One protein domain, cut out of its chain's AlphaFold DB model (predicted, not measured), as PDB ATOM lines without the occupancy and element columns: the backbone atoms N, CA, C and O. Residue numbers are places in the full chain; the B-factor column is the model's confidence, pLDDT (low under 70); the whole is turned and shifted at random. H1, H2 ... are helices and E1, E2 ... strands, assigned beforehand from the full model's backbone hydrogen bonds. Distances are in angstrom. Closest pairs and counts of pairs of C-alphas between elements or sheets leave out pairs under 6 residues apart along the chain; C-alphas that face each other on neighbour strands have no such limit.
ATOM      1  N   TYR A   3     102.734   1.381 202.284       75.94
ATOM      2  CA  TYR A   3     101.938   2.453 201.699       75.94
ATOM      3  C   TYR A   3     100.786   1.853 200.916       75.94
ATOM      4  O   TYR A   3     100.964   0.879 200.194       75.94
ATOM      5  N   GLU A   4      99.610   2.451 201.031       79.94
ATOM      6  CA  GLU A   4      98.396   1.913 200.431       79.94
ATOM      7  C   GLU A   4      97.753   2.971 199.544       79.94
ATOM      8  O   GLU A   4      97.577   4.133 199.931       79.94
ATOM      9  N   LYS A   5      97.414   2.568 198.323       80.69
ATOM     10  CA  LYS A   5      96.795   3.431 197.328       80.69
ATOM     11  C   LYS A   5      95.499   2.803 196.852       80.69
ATOM     12  O   LYS A   5      95.494   1.843 196.090       80.69
ATOM     13  N   ILE A   6      94.399   3.382 197.308       81.44
ATOM     14  CA  ILE A   6      93.049   2.990 196.919       81.44
ATOM     15  C   ILE A   6      92.801   3.522 195.512       81.44
ATOM     16  O   ILE A   6      92.853   4.732 195.286       81.44
ATOM     17  N   VAL A   7      92.529   2.627 194.571       81.75
ATOM     18  CA  VAL A   7      92.119   2.956 193.209       81.75
ATOM     19  C   VAL A   7      90.602   3.025 193.161       81.75
ATOM     20  O   VAL A   7      89.892   2.069 193.482       81.75
ATOM     21  N   VAL A   8      90.107   4.173 192.721       81.25
ATOM     22  CA  VAL A   8      88.685   4.440 192.532       81.25
ATOM     23  C   VAL A   8      88.420   4.766 191.078       81.25
ATOM     24  O   VAL A   8      89.211   5.428 190.407       81.25
ATOM     25  N   ARG A   9      87.277   4.332 190.568       81.38
ATOM     26  CA  ARG A   9      86.837   4.751 189.246       81.38
ATOM     27  C   ARG A   9      86.340   6.191 189.326       81.38
ATOM     28  O   ARG A   9      85.367   6.490 190.008       81.38
ATOM     29  N   GLU A  10      86.959   7.089 188.580       78.94
ATOM     30  CA  GLU A  10      86.509   8.468 188.383       78.94
ATOM     31  C   GLU A  10      85.719   8.618 187.077       78.94
ATOM     32  O   GLU A  10      85.574   7.679 186.295       78.94
ATOM     33  N   ALA A  11      85.118   9.786 186.841       71.44
ATOM     34  CA  ALA A  11      84.316  10.035 185.644       71.44
ATOM     35  C   ALA A  11      85.164   9.915 184.357       71.44
ATOM     36  O   ALA A  11      85.765  10.883 183.908       71.44
ATOM     37  N   GLY A  12      85.200   8.711 183.773       69.75
ATOM     38  CA  GLY A  12      85.907   8.399 182.527       69.75
ATOM     39  C   GLY A  12      87.353   7.914 182.683       69.75
ATOM     40  O   GLY A  12      88.039   7.766 181.676       69.75
ATOM     41  N   SER A  13      87.850   7.673 183.901       77.75
ATOM     42  CA  SER A  13      89.221   7.184 184.144       77.75
ATOM     43  C   SER A  13      89.356   6.522 185.513       77.75
ATOM     44  O   SER A  13      88.468   6.633 186.349       77.75
ATOM     45  N   LEU A  14      90.466   5.826 185.753       79.25
ATOM     46  CA  LEU A  14      90.833   5.349 187.086       79.25
ATOM     47  C   LEU A  14      91.633   6.437 187.806       79.25
ATOM     48  O   LEU A  14      92.658   6.887 187.294       79.25
ATOM     49  N   GLY A  15      91.151   6.846 188.974       79.44
ATOM     50  CA  GLY A  15      91.838   7.736 189.901       79.44
ATOM     51  C   GLY A  15      92.240   6.992 191.170       79.44
ATOM     52  O   GLY A  15      92.015   5.791 191.316       79.44
ATOM     53  N   SER A  16      92.875   7.692 192.098       76.88
ATOM     54  CA  SER A  16      93.233   7.119 193.394       76.88
ATOM     55  C   SER A  16      92.935   8.086 194.513       76.88
ATOM     56  O   SER A  16      93.275   9.260 194.399       76.88
ATOM     57  N   THR A  17      92.378   7.575 195.602       65.31
ATOM     58  CA  THR A  17      92.070   8.353 196.799       65.31
ATOM     59  C   THR A  17      92.971   7.886 197.936       65.31
ATOM     60  O   THR A  17      92.713   6.875 198.573       65.31
ATOM     61  N   THR A  18      94.078   8.580 198.185       61.62
ATOM     62  CA  THR A  18      94.833   8.389 199.429       61.62
ATOM     63  C   THR A  18      95.467   9.706 199.851       61.62
ATOM     64  O   THR A  18      95.880  10.489 198.997       61.62
ATOM     65  N   ASP A  19      95.521   9.942 201.159       51.84
ATOM     66  CA  ASP A  19      96.118  11.134 201.784       51.84
ATOM     67  C   ASP A  19      97.655  11.025 201.861       51.84
ATOM     68  O   ASP A  19      98.358  11.991 202.133       51.84
ATOM     69  N   SER A  20      98.201   9.830 201.608       53.47
ATOM     70  CA  SER A  20      99.628   9.527 201.729       53.47
ATOM     71  C   SER A  20     100.186   8.971 200.423       53.47
ATOM     72  O   SER A  20      99.990   7.805 200.081       53.47
ATOM     73  N   GLU A  21     100.904   9.806 199.676       56.72
ATOM     74  CA  GLU A  21     101.631   9.356 198.494       56.72
ATOM     75  C   GLU A  21     102.894   8.589 198.915       56.72
ATOM     76  O   GLU A  21     103.703   9.129 199.676       56.72
ATOM     77  N   PRO A  22     103.102   7.342 198.441       57.06
ATOM     78  CA  PRO A  22     104.399   6.707 198.602       57.06
ATOM     79  C   PRO A  22     105.462   7.557 197.898       57.06
ATOM     80  O   PRO A  22     105.163   8.099 196.822       57.06
ATOM     81  N   PRO A  23     106.676   7.671 198.469       57.47
ATOM     82  CA  PRO A  23     107.789   8.319 197.793       57.47
ATOM     83  C   PRO A  23     107.964   7.694 196.408       57.47
ATOM     84  O   PRO A  23     108.054   6.476 196.276       57.47
ATOM     85  N   ASP A  24     107.967   8.536 195.375       54.88
ATOM     86  CA  ASP A  24     108.084   8.111 193.976       54.88
ATOM     87  C   ASP A  24     109.404   7.380 193.698       54.88
ATOM     88  O   ASP A  24     109.497   6.594 192.762       54.88
ATOM     89  N   ILE A  25     110.428   7.630 194.519       53.75
ATOM     90  CA  ILE A  25     111.805   7.237 194.248       53.75
ATOM     91  C   ILE A  25     112.532   6.988 195.572       53.75
ATOM     92  O   ILE A  25     112.405   7.773 196.516       53.75
ATOM     93  N   ARG A  26     113.344   5.927 195.635       50.00
ATOM     94  CA  ARG A  26     114.405   5.822 196.643       50.00
ATOM     95  C   ARG A  26     115.499   6.796 196.214       50.00
ATOM     96  O   ARG A  26     115.950   6.732 195.070       50.00
ATOM     97  N   ASP A  27     115.864   7.727 197.089       42.00
ATOM     98  CA  ASP A  27     116.920   8.696 196.796       42.00
ATOM     99  C   ASP A  27     118.232   7.973 196.433       42.00
ATOM    100  O   ASP A  27     118.553   6.920 196.985       42.00
ATOM    101  N   GLU A  28     118.961   8.548 195.478       45.88
ATOM    102  CA  GLU A  28     120.054   7.991 194.661       45.88
ATOM    103  C   GLU A  28     121.326   7.587 195.444       45.88
ATOM    104  O   GLU A  28     122.363   7.297 194.853       45.88
ATOM    105  N   SER A  29     121.265   7.570 196.776       51.56
ATOM    106  CA  SER A  29     122.405   7.295 197.658       51.56
ATOM    107  C   SER A  29     122.754   5.807 197.798       51.56
ATOM    108  O   SER A  29     123.768   5.486 198.413       51.56
ATOM    109  N   ASP A  30     121.961   4.900 197.222       49.75
ATOM    110  CA  ASP A  30     122.202   3.456 197.265       49.75
ATOM    111  C   ASP A  30     122.176   2.897 195.834       49.75
ATOM    112  O   ASP A  30     121.205   3.039 195.092       49.75
ATOM    113  N   HIS A  31     123.308   2.355 195.397       46.47
ATOM    114  CA  HIS A  31     123.591   1.953 194.024       46.47
ATOM    115  C   HIS A  31     122.511   1.045 193.396       46.47
ATOM    116  O   HIS A  31     122.521  -0.164 193.610       46.47
ATOM    117  N   GLY A  32     121.707   1.584 192.471       43.72
ATOM    118  CA  GLY A  32     121.143   0.796 191.368       43.72
ATOM    119  C   GLY A  32     119.648   0.961 191.115       43.72
ATOM    120  O   GLY A  32     118.830   0.391 191.817       43.72
ATOM    121  N   GLN A  33     119.342   1.632 189.999       47.47
ATOM    122  CA  GLN A  33     118.041   1.711 189.321       47.47
ATOM    123  C   GLN A  33     116.914   2.361 190.138       47.47
ATOM    124  O   GLN A  33     116.348   1.777 191.053       47.47
ATOM    125  N   LYS A  34     116.520   3.568 189.715       53.91
ATOM    126  CA  LYS A  34     115.224   4.166 190.055       53.91
ATOM    127  C   LYS A  34     114.130   3.224 189.544       53.91
ATOM    128  O   LYS A  34     113.768   3.282 188.375       53.91
ATOM    129  N   MET A  35     113.702   2.269 190.362       58.12
ATOM    130  CA  MET A  35     112.607   1.371 190.022       58.12
ATOM    131  C   MET A  35     111.322   1.991 190.553       58.12
ATOM    132  O   MET A  35     110.957   1.777 191.706       58.12
ATOM    133  N   ASP A  36     110.655   2.787 189.720       67.31
ATOM    134  CA  ASP A  36     109.327   3.316 190.011       67.31
ATOM    135  C   ASP A  36     108.337   2.153 190.181       67.31
ATOM    136  O   ASP A  36     107.884   1.580 189.194       67.31
ATOM    137  N   LEU A  37     107.965   1.804 191.419       69.62
ATOM    138  CA  LEU A  37     106.941   0.780 191.685       69.62
ATOM    139  C   LEU A  37     105.528   1.272 191.321       69.62
ATOM    140  O   LEU A  37     104.643   0.467 191.036       69.62
ATOM    141  N   LYS A  38     105.310   2.598 191.278       67.94
ATOM    142  CA  LYS A  38     104.016   3.213 190.924       67.94
ATOM    143  C   LYS A  38     103.577   2.860 189.501       67.94
ATOM    144  O   LYS A  38     102.423   2.492 189.297       67.94
ATOM    145  N   THR A  39     104.472   2.984 188.524       73.75
ATOM    146  CA  THR A  39     104.165   2.768 187.101       73.75
ATOM    147  C   THR A  39     103.670   1.346 186.799       73.75
ATOM    148  O   THR A  39     102.562   1.228 186.276       73.75
ATOM    149  N   PRO A  40     104.407   0.267 187.141       79.00
ATOM    150  CA  PRO A  40     103.971  -1.099 186.864       79.00
ATOM    151  C   PRO A  40     102.716  -1.482 187.656       79.00
ATOM    152  O   PRO A  40     101.856  -2.174 187.116       79.00
ATOM    153  N   ALA A  41     102.554  -0.986 188.887       79.00
ATOM    154  CA  ALA A  41     101.349  -1.247 189.662       79.00
ATOM    155  C   ALA A  41     100.103  -0.630 189.006       79.00
ATOM    156  O   ALA A  41      99.084  -1.295 188.839       79.00
ATOM    157  N   TRP A  42     100.188   0.627 188.567       79.81
ATOM    158  CA  TRP A  42      99.093   1.294 187.862       79.81
ATOM    159  C   TRP A  42      98.791   0.695 186.492       79.81
ATOM    160  O   TRP A  42      97.618   0.611 186.119       79.81
ATOM    161  N   ASP A  43      99.821   0.291 185.750       82.81
ATOM    162  CA  ASP A  43      99.656  -0.377 184.461       82.81
ATOM    163  C   ASP A  43      98.916  -1.710 184.638       82.81
ATOM    164  O   ASP A  43      97.916  -1.956 183.964       82.81
ATOM    165  N   ALA A  44      99.290  -2.497 185.653       83.56
ATOM    166  CA  ALA A  44      98.596  -3.729 186.011       83.56
ATOM    167  C   ALA A  44      97.135  -3.493 186.434       83.56
ATOM    168  O   ALA A  44      96.257  -4.273 186.053       83.56
ATOM    169  N   VAL A  45      96.823  -2.418 187.174       83.19
ATOM    170  CA  VAL A  45      95.419  -2.078 187.468       83.19
ATOM    171  C   VAL A  45      94.665  -1.709 186.193       83.19
ATOM    172  O   VAL A  45      93.579  -2.229 185.976       83.19
ATOM    173  N   ARG A  46      95.229  -0.873 185.317       82.12
ATOM    174  CA  ARG A  46      94.583  -0.475 184.050       82.12
ATOM    175  C   ARG A  46      94.405  -1.634 183.071       82.12
ATOM    176  O   ARG A  46      93.447  -1.627 182.308       82.12
ATOM    177  N   ALA A  47      95.311  -2.607 183.089       83.12
ATOM    178  CA  ALA A  47      95.229  -3.800 182.255       83.12
ATOM    179  C   ALA A  47      94.139  -4.774 182.730       83.12
ATOM    180  O   ALA A  47      93.542  -5.460 181.904       83.12
ATOM    181  N   ASN A  48      93.872  -4.832 184.040       82.69
ATOM    182  CA  ASN A  48      92.894  -5.758 184.626       82.69
ATOM    183  C   ASN A  48      91.523  -5.119 184.903       82.69
ATOM    184  O   ASN A  48      90.523  -5.826 184.953       82.69
ATOM    185  N   ILE A  49      91.456  -3.798 185.080       81.31
ATOM    186  CA  ILE A  49      90.228  -3.067 185.397       81.31
ATOM    187  C   ILE A  49      89.806  -2.219 184.204       81.31
ATOM    188  O   ILE A  49      90.470  -1.246 183.843       81.31
ATOM    189  N   ASN A  50      88.634  -2.528 183.651       79.38
ATOM    190  CA  ASN A  50      87.987  -1.687 182.657       79.38
ATOM    191  C   ASN A  50      87.109  -0.622 183.347       79.38
ATOM    192  O   ASN A  50      86.043  -0.956 183.860       79.38
ATOM    193  N   PRO A  51      87.483   0.674 183.350       74.25
ATOM    194  CA  PRO A  51      86.721   1.724 184.039       74.25
ATOM    195  C   PRO A  51      85.293   1.926 183.499       74.25
ATOM    196  O   PRO A  51      84.483   2.582 184.159       74.25
ATOM    197  N   GLY A  52      84.987   1.400 182.307       77.25
ATOM    198  CA  GLY A  52      83.642   1.408 181.733       77.25
ATOM    199  C   GLY A  52      82.671   0.438 182.412       77.25
ATOM    200  O   GLY A  52      81.467   0.658 182.333       77.25
ATOM    201  N   GLU A  53      83.178  -0.585 183.101       80.81
ATOM    202  CA  GLU A  53      82.358  -1.591 183.794       80.81
ATOM    203  C   GLU A  53      81.950  -1.160 185.209       80.81
ATOM    204  O   GLU A  53      81.081  -1.779 185.817       80.81
ATOM    205  N   TYR A  54      82.530  -0.070 185.721       78.69
ATOM    206  CA  TYR A  54      82.307   0.398 187.088       78.69
ATOM    207  C   TYR A  54      81.647   1.774 187.130       78.69
ATOM    208  O   TYR A  54      81.933   2.669 186.323       78.69
ATOM    209  N   GLU A  55      80.789   1.963 188.130       78.56
ATOM    210  CA  GLU A  55      80.177   3.252 188.433       78.56
ATOM    211  C   GLU A  55      81.202   4.268 188.967       78.56
ATOM    212  O   GLU A  55      82.189   3.899 189.612       78.56
ATOM    213  N   PRO A  56      81.010   5.576 188.696       79.69
ATOM    214  CA  PRO A  56      81.837   6.618 189.297       79.69
ATOM    215  C   PRO A  56      81.857   6.495 190.820       79.69
ATOM    216  O   PRO A  56      80.812   6.354 191.444       79.69
ATOM    217  N   LYS A  57      83.042   6.688 191.401       78.31
ATOM    218  CA  LYS A  57      83.359   6.595 192.832       78.31
ATOM    219  C   LYS A  57      83.358   5.172 193.395       78.31
ATOM    220  O   LYS A  57      83.447   5.013 194.609       78.31
ATOM    221  N   THR A  58      83.326   4.153 192.540       81.06
ATOM    222  CA  THR A  58      83.502   2.764 192.970       81.06
ATOM    223  C   THR A  58      84.969   2.477 193.257       81.06
ATOM    224  O   THR A  58      85.845   2.765 192.439       81.06
ATOM    225  N   HIS A  59      85.238   1.899 194.423       83.44
ATOM    226  CA  HIS A  59      86.539   1.338 194.776       83.44
ATOM    227  C   HIS A  59      86.740   0.043 193.989       83.44
ATOM    228  O   HIS A  59      85.960  -0.892 194.133       83.44
ATOM    229  N   VAL A  60      87.751   0.015 193.119       82.88
ATOM    230  CA  VAL A  60      88.002  -1.110 192.199       82.88
ATOM    231  C   VAL A  60      89.201  -1.962 192.613       82.88
ATOM    232  O   VAL A  60      89.207  -3.173 192.407       82.88
ATOM    233  N   ALA A  61      90.226  -1.354 193.208       84.81
ATOM    234  CA  ALA A  61      91.419  -2.058 193.665       84.81
ATOM    235  C   ALA A  61      92.142  -1.263 194.753       84.81
ATOM    236  O   ALA A  61      91.976  -0.049 194.860       84.81
ATOM    237  N   THR A  62      92.991  -1.931 195.517       85.81
ATOM    238  CA  THR A  62      93.940  -1.321 196.446       85.81
ATOM    239  C   THR A  62      95.338  -1.787 196.073       85.81
ATOM    240  O   THR A  62      95.583  -2.976 195.915       85.81
ATOM    241  N   ILE A  63      96.267  -0.853 195.904       85.56
ATOM    242  CA  ILE A  63      97.676  -1.160 195.666       85.56
ATOM    243  C   ILE A  63      98.418  -0.994 196.988       85.56
ATOM    244  O   ILE A  63      98.472   0.109 197.533       85.56
ATOM    245  N   HIS A  64      99.007  -2.073 197.476       83.81
ATOM    246  CA  HIS A  64      99.862  -2.103 198.652       83.81
ATOM    247  C   HIS A  64     101.317  -2.089 198.185       83.81
ATOM    248  O   HIS A  64     101.777  -3.027 197.543       83.81
ATOM    249  N   TYR A  65     102.039  -1.019 198.489       79.88
ATOM    250  CA  TYR A  65     103.469  -0.901 198.236       79.88
ATOM    251  C   TYR A  65     104.231  -1.297 199.494       79.88
ATOM    252  O   TYR A  65     104.034  -0.701 200.564       79.88
ATOM    253  N   ASP A  66     105.131  -2.262 199.355       80.62
ATOM    254  CA  ASP A  66     106.095  -2.607 200.385       80.62
ATOM    255  C   ASP A  66     107.448  -1.979 200.029       80.62
ATOM    256  O   ASP A  66     108.172  -2.438 199.150       80.62
ATOM    257  N   LEU A  67     107.776  -0.860 200.684       75.44
ATOM    258  CA  LEU A  67     109.039  -0.153 200.434       75.44
ATOM    259  C   LEU A  67     110.252  -0.836 201.078       75.44
ATOM    260  O   LEU A  67     111.381  -0.422 200.813       75.44
ATOM    261  N   ASP A  68     110.026  -1.811 201.962       76.62
ATOM    262  CA  ASP A  68     111.097  -2.574 202.605       76.62
ATOM    263  C   ASP A  68     111.622  -3.639 201.637       76.62
ATOM    264  O   ASP A  68     112.820  -3.697 201.360       76.62
ATOM    265  N   GLU A  69     110.693  -4.385 201.035       78.12
ATOM    266  CA  GLU A  69     110.970  -5.411 200.024       78.12
ATOM    267  C   GLU A  69     111.092  -4.837 198.601       78.12
ATOM    268  O   GLU A  69     111.547  -5.526 197.691       78.12
ATOM    269  N   TRP A  70     110.746  -3.557 198.420       74.94
ATOM    270  CA  TRP A  70     110.662  -2.884 197.121       74.94
ATOM    271  C   TRP A  70     109.725  -3.617 196.146       74.94
ATOM    272  O   TRP A  70     110.042  -3.811 194.972       74.94
ATOM    273  N   ASP A  71     108.562  -4.015 196.654       79.38
ATOM    274  CA  ASP A  71     107.555  -4.800 195.944       79.38
ATOM    275  C   ASP A  71     106.174  -4.122 196.016       79.38
ATOM    276  O   ASP A  71     105.950  -3.181 196.788       79.38
ATOM    277  N   PHE A  72     105.235  -4.567 195.181       81.56
ATOM    278  CA  PHE A  72     103.851  -4.113 195.243       81.56
ATOM    279  C   PHE A  72     102.877  -5.274 195.047       81.56
ATOM    280  O   PHE A  72     103.016  -6.102 194.150       81.56
ATOM    281  N   VAL A  73     101.814  -5.267 195.843       84.44
ATOM    282  CA  VAL A  73     100.705  -6.212 195.751       84.44
ATOM    283  C   VAL A  73      99.441  -5.441 195.412       84.44
ATOM    284  O   VAL A  73      99.147  -4.410 196.013       84.44
ATOM    285  N   ILE A  74      98.680  -5.931 194.438       84.81
ATOM    286  CA  ILE A  74      97.402  -5.335 194.050       84.81
ATOM    287  C   ILE A  74      96.287  -6.241 194.549       84.81
ATOM    288  O   ILE A  74      96.164  -7.387 194.122       84.81
ATOM    289  N   GLU A  75      95.462  -5.709 195.437       84.75
ATOM    290  CA  GLU A  75      94.242  -6.346 195.901       84.75
ATOM    291  C   GLU A  75      93.061  -5.812 195.087       84.75
ATOM    292  O   GLU A  75      92.636  -4.665 195.234       84.75
ATOM    293  N   TYR A  76      92.542  -6.634 194.178       80.88
ATOM    294  CA  TYR A  76      91.338  -6.303 193.425       80.88
ATOM    295  C   TYR A  76      90.116  -6.599 194.299       80.88
ATOM    296  O   TYR A  76      89.904  -7.735 194.711       80.88
ATOM    297  N   LEU A  77      89.323  -5.567 194.590       72.06
ATOM    298  CA  LEU A  77      88.123  -5.662 195.437       72.06
ATOM    299  C   LEU A  77      86.856  -5.976 194.646       72.06
ATOM    300  O   LEU A  77      85.783  -6.157 195.214       72.06
TER     301      LEU A  77
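Overview. This is residues 3 to 77 of the 85 residues of an uncharacterized protein of Haloarcula sinaiiensis ATCC 33800 (UniProt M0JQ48). A strongly twisted sheet of four strands has a single helix, H1, packed over one face, and a long loop between E2 and H1 runs out past the sheet, where residues 27 to 32 stick out as a free tip. The two layers, sheet and helix, make the body; the loop adds to the length at one end. The printed part has 75 residues with four named strands and one named helix, in the chain order E1, E2, H1, E3, E4; the sheet's order is E2, E1, E3, E4, antiparallel throughout, and the class is mixed, helices and strands. The whole is only just compact, close to loose, with a radius of gyration of the C-alphas of 13.4 A, and elongated, with spans of 43 by 24 by 18 A.

Along the chain. E1, residues 3 to 10, begins at C-alpha 3 at (101.938, 2.453, 201.699) and is 21.2 A long. E2, residues 13 to 17, is 13.0 A long. H1, residues 38 to 48, begins at C-alpha 38 at (104.016, 3.213, 190.924) and is 15.6 A long. E3, residues 59 to 66, is 20.7 A long. E4, residues 71 to 76, is 16.5 A long and ends at C-alpha 76 at (91.338, -6.303, 193.425).

Arrangement. E1 and E2 form a hairpin, antiparallel at 140 degrees between their directions, with N 10 and O 13 at 2.7 A and N 15 and O 8 at 2.8 A, within hydrogen-bond range. The inner strands E1 and E3 are antiparallel at 158 degrees, with N 7 and O 61 at 2.7 A. E3 and E4 form the second hairpin, antiparallel at 162 degrees, with N 64 and O 73 at 2.8 A. From edge to edge the strands' lines turn by 69 degrees; the edge strands E2 and E4 are apart. H1 is on the sheet, with 33 pairs of C-alphas within 10 A. Its closest C-alphas to E4 are those of Ala 41 and Phe 72, 6.8 A apart; to E3, those of Ala 41 and Ile 63, 7.0 A; to E2, those of Leu 14 and Arg 46, 7.6 A. E2, H1 and E3 form a split strand-helix-strand unit, two strands running the same way with E1 between them, and its crossover is left-handed. In H1 every O i to N i+4 pair is within hydrogen-bond range.

Size, cuts and confidence. The two C-alphas farthest apart, those of His 31 and Glu 55, are 43.8 A apart. The printed part has no cut. The link from E2 to H1, 20 residues, is long; that from H1 to E3 is short, and those from E1 to E2 and from E3 to E4 are tight. The mean pLDDT of the printed part is 72.5; it is under 70 at residue 12 and residues 17 to 38.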